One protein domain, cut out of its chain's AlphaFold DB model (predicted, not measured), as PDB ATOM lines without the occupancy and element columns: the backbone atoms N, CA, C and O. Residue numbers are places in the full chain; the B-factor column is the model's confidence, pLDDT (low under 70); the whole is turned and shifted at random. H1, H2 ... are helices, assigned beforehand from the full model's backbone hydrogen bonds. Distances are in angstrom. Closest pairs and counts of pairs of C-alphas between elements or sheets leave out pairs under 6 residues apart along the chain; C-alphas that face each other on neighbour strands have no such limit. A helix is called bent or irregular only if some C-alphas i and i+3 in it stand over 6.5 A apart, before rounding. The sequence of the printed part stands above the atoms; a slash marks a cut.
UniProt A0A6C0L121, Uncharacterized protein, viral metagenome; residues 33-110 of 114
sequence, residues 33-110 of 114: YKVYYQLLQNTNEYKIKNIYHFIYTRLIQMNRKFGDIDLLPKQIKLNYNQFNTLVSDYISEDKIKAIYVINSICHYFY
ATOM      1  N   TYR A  33     -23.104   7.158  14.564       85.88
ATOM      2  CA  TYR A  33     -23.327   6.431  13.309       85.88
ATOM      3  C   TYR A  33     -22.061   5.818  12.693       85.88
ATOM      4  O   TYR A  33     -22.135   4.825  11.965       85.88
ATOM      5  N   LYS A  34     -20.892   6.415  12.968       88.50
ATOM      6  CA  LYS A  34     -19.619   6.112  12.292       88.50
ATOM      7  C   LYS A  34     -19.243   4.638  12.383       88.50
ATOM      8  O   LYS A  34     -18.818   4.055  11.389       88.50
ATOM      9  N   VAL A  35     -19.480   4.026  13.541       88.88
ATOM     10  CA  VAL A  35     -19.156   2.618  13.788       88.88
ATOM     11  C   VAL A  35     -19.931   1.688  12.844       88.88
ATOM     12  O   VAL A  35     -19.386   0.722  12.310       88.88
ATOM     13  N   TYR A  36     -21.197   2.011  12.567       90.44
ATOM     14  CA  TYR A  36     -22.065   1.205  11.711       90.44
ATOM     15  C   TYR A  36     -21.701   1.378  10.241       90.44
ATOM     16  O   TYR A  36     -21.723   0.409   9.482       90.44
ATOM     17  N   TYR A  37     -21.299   2.583   9.836       92.88
ATOM     18  CA  TYR A  37     -20.763   2.802   8.495       92.88
ATOM     19  C   TYR A  37     -19.461   2.045   8.276       92.88
ATOM     20  O   TYR A  37     -19.297   1.435   7.225       92.88
ATOM     21  N   GLN A  38     -18.575   2.002   9.271       90.12
ATOM     22  CA  GLN A  38     -17.328   1.244   9.177       90.12
ATOM     23  C   GLN A  38     -17.578  -0.265   9.012       90.12
ATOM     24  O   GLN A  38     -16.903  -0.918   8.217       90.12
ATOM     25  N   LEU A  39     -18.600  -0.826   9.673       90.44
ATOM     26  CA  LEU A  39     -19.020  -2.215   9.433       90.44
ATOM     27  C   LEU A  39     -19.447  -2.451   7.972       90.44
ATOM     28  O   LEU A  39     -19.060  -3.448   7.353       90.44
ATOM     29  N   LEU A  40     -20.209  -1.520   7.398       92.19
ATOM     30  CA  LEU A  40     -20.641  -1.603   6.001       92.19
ATOM     31  C   LEU A  40     -19.479  -1.389   5.018       92.19
ATOM     32  O   LEU A  40     -19.375  -2.110   4.029       92.19
ATOM     33  N   GLN A  41     -18.555  -0.476   5.317       91.00
ATOM     34  CA  GLN A  41     -17.331  -0.245   4.537       91.00
ATOM     35  C   GLN A  41     -16.385  -1.456   4.547       91.00
ATOM     36  O   GLN A  41     -15.619  -1.673   3.611       91.00
ATOM     37  N   ASN A  42     -16.472  -2.303   5.572       87.31
ATOM     38  CA  ASN A  42     -15.757  -3.579   5.645       87.31
ATOM     39  C   ASN A  42     -16.412  -4.707   4.839       87.31
ATOM     40  O   ASN A  42     -15.926  -5.845   4.828       87.31
ATOM     41  N   THR A  43     -17.500  -4.402   4.133       87.56
ATOM     42  CA  THR A  43     -18.269  -5.352   3.339       87.56
ATOM     43  C   THR A  43     -18.100  -5.079   1.848       87.56
ATOM     44  O   THR A  43     -18.013  -3.939   1.415       87.56
ATOM     45  N   ASN A  44     -18.048  -6.144   1.047       88.19
ATOM     46  CA  ASN A  44     -18.006  -6.043  -0.414       88.19
ATOM     47  C   ASN A  44     -19.402  -5.773  -0.992       88.19
ATOM     48  O   ASN A  44     -20.393  -6.282  -0.466       88.19
ATOM     49  N   GLU A  45     -19.478  -5.103  -2.144       87.88
ATOM     50  CA  GLU A  45     -20.753  -4.634  -2.703       87.88
ATOM     51  C   GLU A  45     -21.717  -5.778  -2.983       87.88
ATOM     52  O   GLU A  45     -22.884  -5.718  -2.615       87.88
ATOM     53  N   TYR A  46     -21.224  -6.904  -3.494       88.00
ATOM     54  CA  TYR A  46     -22.068  -8.072  -3.746       88.00
ATOM     55  C   TYR A  46     -22.759  -8.635  -2.486       88.00
ATOM     56  O   TYR A  46     -23.740  -9.370  -2.616       88.00
ATOM     57  N   LYS A  47     -22.264  -8.319  -1.277       91.50
ATOM     58  CA  LYS A  47     -22.869  -8.708   0.008       91.50
ATOM     59  C   LYS A  47     -23.866  -7.674   0.537       91.50
ATOM     60  O   LYS A  47     -24.665  -8.035   1.398       91.50
ATOM     61  N   ILE A  48     -23.888  -6.440   0.022       93.31
ATOM     62  CA  ILE A  48     -24.780  -5.385   0.535       93.31
ATOM     63  C   ILE A  48     -26.257  -5.766   0.386       93.31
ATOM     64  O   ILE A  48     -27.063  -5.533   1.285       93.31
ATOM     65  N   LYS A  49     -26.596  -6.479  -0.696       94.00
ATOM     66  CA  LYS A  49     -27.935  -7.043  -0.908       94.00
ATOM     67  C   LYS A  49     -28.349  -8.013   0.206       94.00
ATOM     68  O   LYS A  49     -29.524  -8.073   0.545       94.00
ATOM     69  N   ASN A  50     -27.401  -8.754   0.788       94.44
ATOM     70  CA  ASN A  50     -27.684  -9.706   1.861       94.44
ATOM     71  C   ASN A  50     -27.978  -8.968   3.169       94.44
ATOM     72  O   ASN A  50     -28.894  -9.357   3.886       94.44
ATOM     73  N   ILE A  51     -27.247  -7.883   3.443       95.62
ATOM     74  CA  ILE A  51     -27.502  -7.007   4.595       95.62
ATOM     75  C   ILE A  51     -28.881  -6.366   4.456       95.62
ATOM     76  O   ILE A  51     -29.699  -6.456   5.365       95.62
ATOM     77  N   TYR A  52     -29.183  -5.792   3.291       96.69
ATOM     78  CA  TYR A  52     -30.499  -5.217   3.016       96.69
ATOM     79  C   TYR A  52     -31.623  -6.244   3.181       96.69
ATOM     80  O   TYR A  52     -32.628  -5.978   3.835       96.69
ATOM     81  N   HIS A  53     -31.439  -7.447   2.631       95.69
ATOM     82  CA  HIS A  53     -32.410  -8.526   2.762       95.69
ATOM     83  C   HIS A  53     -32.611  -8.955   4.222       95.69
ATOM     84  O   HIS A  53     -33.738  -9.236   4.635       95.69
ATOM     85  N   PHE A  54     -31.539  -8.973   5.016       95.56
ATOM     86  CA  PHE A  54     -31.614  -9.243   6.446       95.56
ATOM     87  C   PHE A  54     -32.428  -8.172   7.183       95.56
ATOM     88  O   PHE A  54     -33.369  -8.525   7.892       95.56
ATOM     89  N   ILE A  55     -32.144  -6.883   6.950       96.19
ATOM     90  CA  ILE A  55     -32.910  -5.759   7.519       96.19
ATOM     91  C   ILE A  55     -34.393  -5.889   7.139       96.19
ATOM     92  O   ILE A  55     -35.255  -5.907   8.013       96.19
ATOM     93  N   TYR A  56     -34.693  -6.074   5.851       96.06
ATOM     94  CA  TYR A  56     -36.056  -6.270   5.344       96.06
ATOM     95  C   TYR A  56     -36.792  -7.408   6.068       96.06
ATOM     96  O   TYR A  56     -37.934  -7.257   6.501       96.06
ATOM     97  N   THR A  57     -36.124  -8.548   6.250       95.06
ATOM     98  CA  THR A  57     -36.713  -9.721   6.907       95.06
ATOM     99  C   THR A  57     -36.971  -9.465   8.391       95.06
ATOM    100  O   THR A  57     -38.013  -9.868   8.909       95.06
ATOM    101  N   ARG A  58     -36.063  -8.758   9.076       93.31
ATOM    102  CA  ARG A  58     -36.245  -8.346  10.476       93.31
ATOM    103  C   ARG A  58     -37.431  -7.402  10.632       93.31
ATOM    104  O   ARG A  58     -38.251  -7.631  11.516       93.31
ATOM    105  N   LEU A  59     -37.583  -6.423   9.742       95.00
ATOM    106  CA  LEU A  59     -38.737  -5.520   9.752       95.00
ATOM    107  C   LEU A  59     -40.056  -6.276   9.559       95.00
ATOM    108  O   LEU A  59     -40.998  -6.034  10.305       95.00
ATOM    109  N   ILE A  60     -40.113  -7.260   8.651       95.06
ATOM    110  CA  ILE A  60     -41.299  -8.124   8.507       95.06
ATOM    111  C   ILE A  60     -41.603  -8.874   9.802       95.06
ATOM    112  O   ILE A  60     -42.759  -8.946  10.211       95.06
ATOM    113  N   GLN A  61     -40.591  -9.466  10.443       93.44
ATOM    114  CA  GLN A  61     -40.787 -10.199  11.697       93.44
ATOM    115  C   GLN A  61     -41.330  -9.288  12.801       93.44
ATOM    116  O   GLN A  61     -42.227  -9.689  13.538       93.44
ATOM    117  N   MET A  62     -40.806  -8.066  12.900       91.31
ATOM    118  CA  MET A  62     -41.274  -7.091  13.878       91.31
ATOM    119  C   MET A  62     -42.696  -6.623  13.552       91.31
ATOM    120  O   MET A  62     -43.545  -6.655  14.436       91.31
ATOM    121  N   ASN A  63     -42.985  -6.279  12.293       93.88
ATOM    122  CA  ASN A  63     -44.328  -5.897  11.852       93.88
ATOM    123  C   ASN A  63     -45.351  -7.001  12.170       93.88
ATOM    124  O   ASN A  63     -46.385  -6.724  12.762       93.88
ATOM    125  N   ARG A  64     -45.019  -8.271  11.896       93.06
ATOM    126  CA  ARG A  64     -45.877  -9.419  12.247       93.06
ATOM    127  C   ARG A  64     -46.145  -9.548  13.745       93.06
ATOM    128  O   ARG A  64     -47.179 -10.089  14.117       93.06
ATOM    129  N   LYS A  65     -45.205  -9.129  14.594       92.69
ATOM    130  CA  LYS A  65     -45.310  -9.264  16.051       92.69
ATOM    131  C   LYS A  65     -46.067  -8.105  16.698       92.69
ATOM    132  O   LYS A  65     -46.747  -8.332  17.692       92.69
ATOM    133  N   PHE A  66     -45.915  -6.892  16.172       91.25
ATOM    134  CA  PHE A  66     -46.388  -5.675  16.833       91.25
ATOM    135  C   PHE A  66     -47.485  -4.927  16.064       91.25
ATOM    136  O   PHE A  66     -48.185  -4.134  16.681       91.25
ATOM    137  N   GLY A  67     -47.668  -5.191  14.763       80.00
ATOM    138  CA  GLY A  67     -48.422  -4.302  13.870       80.00
ATOM    139  C   GLY A  67     -47.671  -2.979  13.672       80.00
ATOM    140  O   GLY A  67     -46.821  -2.627  14.475       80.00
ATOM    141  N   ASP A  68     -47.923  -2.244  12.594       85.19
ATOM    142  CA  ASP A  68     -47.504  -0.830  12.470       85.19
ATOM    143  C   ASP A  68     -46.002  -0.527  12.326       85.19
ATOM    144  O   ASP A  68     -45.536   0.567  12.643       85.19
ATOM    145  N   ILE A  69     -45.220  -1.463  11.785       88.75
ATOM    146  CA  ILE A  69     -43.832  -1.174  11.388       88.75
ATOM    147  C   ILE A  69     -43.748  -1.043   9.877       88.75
ATOM    148  O   ILE A  69     -43.942  -2.023   9.158       88.75
ATOM    149  N   ASP A  70     -43.407   0.152   9.402       89.94
ATOM    150  CA  ASP A  70     -43.145   0.384   7.985       89.94
ATOM    151  C   ASP A  70     -42.099  -0.601   7.457       89.94
ATOM    152  O   ASP A  70     -41.106  -0.923   8.125       89.94
ATOM    153  N   LEU A  71     -42.317  -1.069   6.230       90.06
ATOM    154  CA  LEU A  71     -41.441  -2.023   5.568       90.06
ATOM    155  C   LEU A  71     -40.615  -1.336   4.485       90.06
ATOM    156  O   LEU A  71     -41.107  -0.508   3.722       90.06
ATOM    157  N   LEU A  72     -39.360  -1.758   4.374       90.62
ATOM    158  CA  LEU A  72     -38.531  -1.467   3.211       90.62
ATOM    159  C   LEU A  72     -39.100  -2.159   1.957       90.62
ATOM    160  O   LEU A  72     -39.607  -3.279   2.058       90.62
ATOM    161  N   PRO A  73     -38.965  -1.574   0.756       90.19
ATOM    162  CA  PRO A  73     -39.334  -2.264  -0.473       90.19
ATOM    163  C   PRO A  73     -38.407  -3.461  -0.711       90.19
ATOM    164  O   PRO A  73     -37.193  -3.390  -0.501       90.19
ATOM    165  N   LYS A  74     -38.952  -4.581  -1.188       88.31
ATOM    166  CA  LYS A  74     -38.142  -5.757  -1.531       88.31
ATOM    167  C   LYS A  74     -37.235  -5.441  -2.726       88.31
ATOM    168  O   LYS A  74     -37.709  -4.967  -3.750       88.31
ATOM    169  N   GLN A  75     -35.951  -5.776  -2.616       87.25
ATOM    170  CA  GLN A  75     -34.961  -5.579  -3.681       87.25
ATOM    171  C   GLN A  75     -34.205  -6.874  -3.987       87.25
ATOM    172  O   GLN A  75     -33.902  -7.655  -3.085       87.25
ATOM    173  N   ILE A  76     -33.907  -7.105  -5.270       76.88
ATOM    174  CA  ILE A  76     -33.202  -8.309  -5.763       76.88
ATOM    175  C   ILE A  76     -31.730  -8.000  -6.074       76.88
ATOM    176  O   ILE A  76     -30.849  -8.847  -5.902       76.88
ATOM    177  N   LYS A  77     -31.453  -6.775  -6.525       86.94
ATOM    178  CA  LYS A  77     -30.116  -6.260  -6.816       86.94
ATOM    179  C   LYS A  77     -29.967  -4.916  -6.125       86.94
ATOM    180  O   LYS A  77     -30.925  -4.155  -6.061       86.94
ATOM    181  N   LEU A  78     -28.780  -4.673  -5.589       92.25
ATOM    182  CA  LEU A  78     -28.500  -3.491  -4.797       92.25
ATOM    183  C   LEU A  78     -27.007  -3.189  -4.881       92.25
ATOM    184  O   LEU A  78     -26.197  -4.080  -4.620       92.25
ATOM    185  N   ASN A  79     -26.661  -1.959  -5.239       93.38
ATOM    186  CA  ASN A  79     -25.321  -1.402  -5.063       93.38
ATOM    187  C   ASN A  79     -25.275  -0.517  -3.803       93.38
ATOM    188  O   ASN A  79     -26.298  -0.332  -3.131       93.38
ATOM    189  N   TYR A  80     -24.107   0.026  -3.454       94.12
ATOM    190  CA  TYR A  80     -23.981   0.842  -2.241       94.12
ATOM    191  C   TYR A  80     -24.846   2.109  -2.253       94.12
ATOM    192  O   TYR A  80     -25.465   2.434  -1.242       94.12
ATOM    193  N   ASN A  81     -24.943   2.793  -3.398       95.12
ATOM    194  CA  ASN A  81     -25.777   3.990  -3.542       95.12
ATOM    195  C   ASN A  81     -27.259   3.671  -3.327       95.12
ATOM    196  O   ASN A  81     -27.925   4.330  -2.538       95.12
ATOM    197  N   GLN A  82     -27.759   2.617  -3.972       95.50
ATOM    198  CA  GLN A  82     -29.140   2.162  -3.825       95.50
ATOM    199  C   GLN A  82     -29.444   1.748  -2.386       95.50
ATOM    200  O   GLN A  82     -30.511   2.079  -1.878       95.50
ATOM    201  N   PHE A  83     -28.507   1.064  -1.717       96.31
ATOM    202  CA  PHE A  83     -28.623   0.771  -0.288       96.31
ATOM    203  C   PHE A  83     -28.777   2.055   0.524       96.31
ATOM    204  O   PHE A  83     -29.723   2.178   1.295       96.31
ATOM    205  N   ASN A  84     -27.862   3.008   0.331       96.94
ATOM    206  CA  ASN A  84     -27.835   4.256   1.081       96.94
ATOM    207  C   ASN A  84     -29.134   5.049   0.906       96.94
ATOM    208  O   ASN A  84     -29.739   5.438   1.898       96.94
ATOM    209  N   THR A  85     -29.592   5.225  -0.335       96.19
ATOM    210  CA  THR A  85     -30.834   5.945  -0.639       96.19
ATOM    211  C   THR A  85     -32.047   5.246  -0.037       96.19
ATOM    212  O   THR A  85     -32.774   5.869   0.719       96.19
ATOM    213  N   LEU A  86     -32.234   3.942  -0.267       96.69
ATOM    214  CA  LEU A  86     -33.422   3.234   0.228       96.69
ATOM    215  C   LEU A  86     -33.498   3.193   1.755       96.69
ATOM    216  O   LEU A  86     -34.580   3.309   2.327       96.69
ATOM    217  N   VAL A  87     -32.357   3.017   2.423       96.56
ATOM    218  CA  VAL A  87     -32.302   3.042   3.887       96.56
ATOM    219  C   VAL A  87     -32.521   4.463   4.407       96.56
ATOM    220  O   VAL A  87     -33.245   4.633   5.384       96.56
ATOM    221  N   SER A  88     -31.963   5.479   3.746       96.44
ATOM    222  CA  SER A  88     -32.188   6.888   4.093       96.44
ATOM    223  C   SER A  88     -33.659   7.277   3.950       96.44
ATOM    224  O   SER A  88     -34.218   7.871   4.867       96.44
ATOM    225  N   ASP A  89     -34.294   6.904   2.839       95.44
ATOM    226  CA  ASP A  89     -35.707   7.179   2.559       95.44
ATOM    227  C   ASP A  89     -36.619   6.474   3.566       95.44
ATOM    228  O   ASP A  89     -37.606   7.040   4.025       95.44
ATOM    229  N   TYR A  90     -36.272   5.243   3.950       95.62
ATOM    230  CA  TYR A  90     -36.992   4.519   4.992       95.62
ATOM    231  C   TYR A  90     -36.885   5.202   6.353       95.62
ATOM    232  O   TYR A  90     -37.897   5.362   7.036       95.62
ATOM    233  N   ILE A  91     -35.667   5.583   6.747       95.50
ATOM    234  CA  ILE A  91     -35.414   6.234   8.029       95.50
ATOM    235  C   ILE A  91     -36.115   7.589   8.068       95.50
ATOM    236  O   ILE A  91     -36.796   7.857   9.045       95.50
ATOM    237  N   SER A  92     -35.997   8.419   7.027       93.62
ATOM    238  CA  SER A  92     -36.674   9.724   6.921       93.62
ATOM    239  C   SER A  92     -36.592  10.559   8.211       93.62
ATOM    240  O   SER A  92     -37.583  11.064   8.727       93.62
ATOM    241  N   GLU A  93     -35.391  10.634   8.788       91.00
ATOM    242  CA  GLU A  93     -35.107  11.333  10.052       91.00
ATOM    243  C   GLU A  93     -35.796  10.754  11.320       91.00
ATOM    244  O   GLU A  93     -35.628  11.273  12.426       91.00
ATOM    245  N   ASP A  94     -36.483   9.613  11.207       93.06
ATOM    246  CA  ASP A  94     -37.102   8.884  12.315       93.06
ATOM    247  C   ASP A  94     -36.060   8.064  13.097       93.06
ATOM    248  O   ASP A  94     -35.472   7.086  12.618       93.06
ATOM    249  N   LYS A  95     -35.855   8.451  14.359       92.44
ATOM    250  CA  LYS A  95     -34.905   7.801  15.272       92.44
ATOM    251  C   LYS A  95     -35.268   6.348  15.575       92.44
ATOM    252  O   LYS A  95     -34.366   5.533  15.753       92.44
ATOM    253  N   ILE A  96     -36.552   6.003  15.634       91.75
ATOM    254  CA  ILE A  96     -37.005   4.635  15.910       91.75
ATOM    255  C   ILE A  96     -36.646   3.737  14.723       91.75
ATOM    256  O   ILE A  96     -36.045   2.676  14.906       91.75
ATOM    257  N   LYS A  97     -36.917   4.196  13.497       94.31
ATOM    258  CA  LYS A  97     -36.525   3.474  12.277       94.31
ATOM    259  C   LYS A  97     -35.009   3.348  12.151       94.31
ATOM    260  O   LYS A  97     -34.515   2.277  11.795       94.31
ATOM    261  N   ALA A  98     -34.264   4.394  12.518       94.75
ATOM    262  CA  ALA A  98     -32.807   4.337  12.586       94.75
ATOM    263  C   ALA A  98     -32.327   3.245  13.559       94.75
ATOM    264  O   ALA A  98     -31.460   2.448  13.200       94.75
ATOM    265  N   ILE A  99     -32.934   3.136  14.749       92.56
ATOM    266  CA  ILE A  99     -32.619   2.083  15.731       92.56
ATOM    267  C   ILE A  99     -32.903   0.686  15.160       92.56
ATOM    268  O   ILE A  99     -32.082  -0.217  15.330       92.56
ATOM    269  N   TYR A 100     -34.013   0.486  14.442       93.62
ATOM    270  CA  TYR A 100     -34.318  -0.805  13.810       93.62
ATOM    271  C   TYR A 100     -33.257  -1.219  12.788       93.62
ATOM    272  O   TYR A 100     -32.832  -2.380  12.763       93.62
ATOM    273  N   VAL A 101     -32.802  -0.269  11.970       95.38
ATOM    274  CA  VAL A 101     -31.744  -0.492  10.981       95.38
ATOM    275  C   VAL A 101     -30.413  -0.778  11.671       95.38
ATOM    276  O   VAL A 101     -29.783  -1.786  11.357       95.38
ATOM    277  N   ILE A 102     -30.011   0.047  12.643       94.44
ATOM    278  CA  ILE A 102     -28.766  -0.115  13.407       94.44
ATOM    279  C   ILE A 102     -28.713  -1.492  14.071       94.44
ATOM    280  O   ILE A 102     -27.751  -2.233  13.878       94.44
ATOM    281  N   ASN A 103     -29.772  -1.881  14.782       92.44
ATOM    282  CA  ASN A 103     -29.838  -3.186  15.436       92.44
ATOM    283  C   ASN A 103     -29.774  -4.338  14.437       92.44
ATOM    284  O   ASN A 103     -29.136  -5.356  14.702       92.44
ATOM    285  N   SER A 104     -30.403  -4.178  13.274       94.62
ATOM    286  CA  SER A 104     -30.337  -5.176  12.209       94.62
ATOM    287  C   SER A 104     -28.925  -5.293  11.622       94.62
ATOM    288  O   SER A 104     -28.457  -6.407  11.403       94.62
ATOM    289  N   ILE A 105     -28.219  -4.174  11.421       94.38
ATOM    290  CA  ILE A 105     -26.815  -4.163  10.983       94.38
ATOM    291  C   ILE A 105     -25.935  -4.845  12.035       94.38
ATOM    292  O   ILE A 105     -25.202  -5.773  11.701       94.38
ATOM    293  N   CYS A 106     -26.040  -4.452  13.306       91.62
ATOM    294  CA  CYS A 106     -25.281  -5.068  14.396       91.62
ATOM    295  C   CYS A 106     -25.486  -6.576  14.449       91.62
ATOM    296  O   CYS A 106     -24.512  -7.321  14.477       91.62
ATOM    297  N   HIS A 107     -26.739  -7.024  14.415       91.12
ATOM    298  CA  HIS A 107     -27.068  -8.439  14.517       91.12
ATOM    299  C   HIS A 107     -26.581  -9.248  13.305       91.12
ATOM    300  O   HIS A 107     -26.243 -10.420  13.443       91.12
ATOM    301  N   TYR A 108     -26.492  -8.632  12.123       93.00
ATOM    302  CA  TYR A 108     -25.909  -9.276  10.948       93.00
ATOM    303  C   TYR A 108     -24.413  -9.579  11.129       93.00
ATOM    304  O   TYR A 108     -23.954 -10.660  10.762       93.00
ATOM    305  N   PHE A 109     -23.645  -8.634  11.684       90.56
ATOM    306  CA  PHE A 109     -22.196  -8.790  11.881       90.56
ATOM    307  C   PHE A 109     -21.827  -9.524  13.171       90.56
ATOM    308  O   PHE A 109     -20.802 -10.203  13.221       90.56
ATOM    309  N   TYR A 110     -22.663  -9.404  14.197       89.00
ATOM    310  CA  TYR A 110     -22.492 -10.018  15.508       89.00
ATOM    311  C   TYR A 110     -23.759 -10.804  15.861       89.00
ATOM    312  O   TYR A 110     -24.553 -10.351  16.688       89.00
TER     313      TYR A 110
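This is residues 33 to 110 of the 114 residues of an uncharacterized protein of viral metagenome (UniProt A0A6C0L121). Long helix H2 and shorter H3 run side by side, touching near their first residues; H4 crosses H2, and short H1 packs on H4. Residues 67 to 79 fold back from H2 to H3. The 78 printed residues, all helix in class with no named strand, are compact: radius of gyration of the C-alphas 11.8 A, spans 34 by 26 by 24 A.

Find C-alpha 34 at (-19.619, 6.112, 12.292); H1 runs from there to residue 41, 10.3 A. H2, residues 45 to 66, is 32.2 A long and only just irregular: C-alphas 46 and 49 are 6.6 A apart. H3, residues 80 to 91, is 16.3 A long. H4, residues 95 to 109, runs 21.2 A to (-22.196, -8.790, 11.881).

Start at the hub, H4: it touches residues 51 to 59 of H2 at a steep 57 degrees, closest C-alphas Ile 55 and Ser 104, 5.4 A. H3 and H4 form a hairpin, closest C-alphas Ile 91 and Lys 97, 5.2 A. H1 and H3 are apart. O i to N i+4 pairs are within hydrogen-bond range throughout H1, H3 and H4, and 16 of 18 in H2.

The printed part has no cut; link H2 to H3 is long. No printed residue is under 70 in pLDDT.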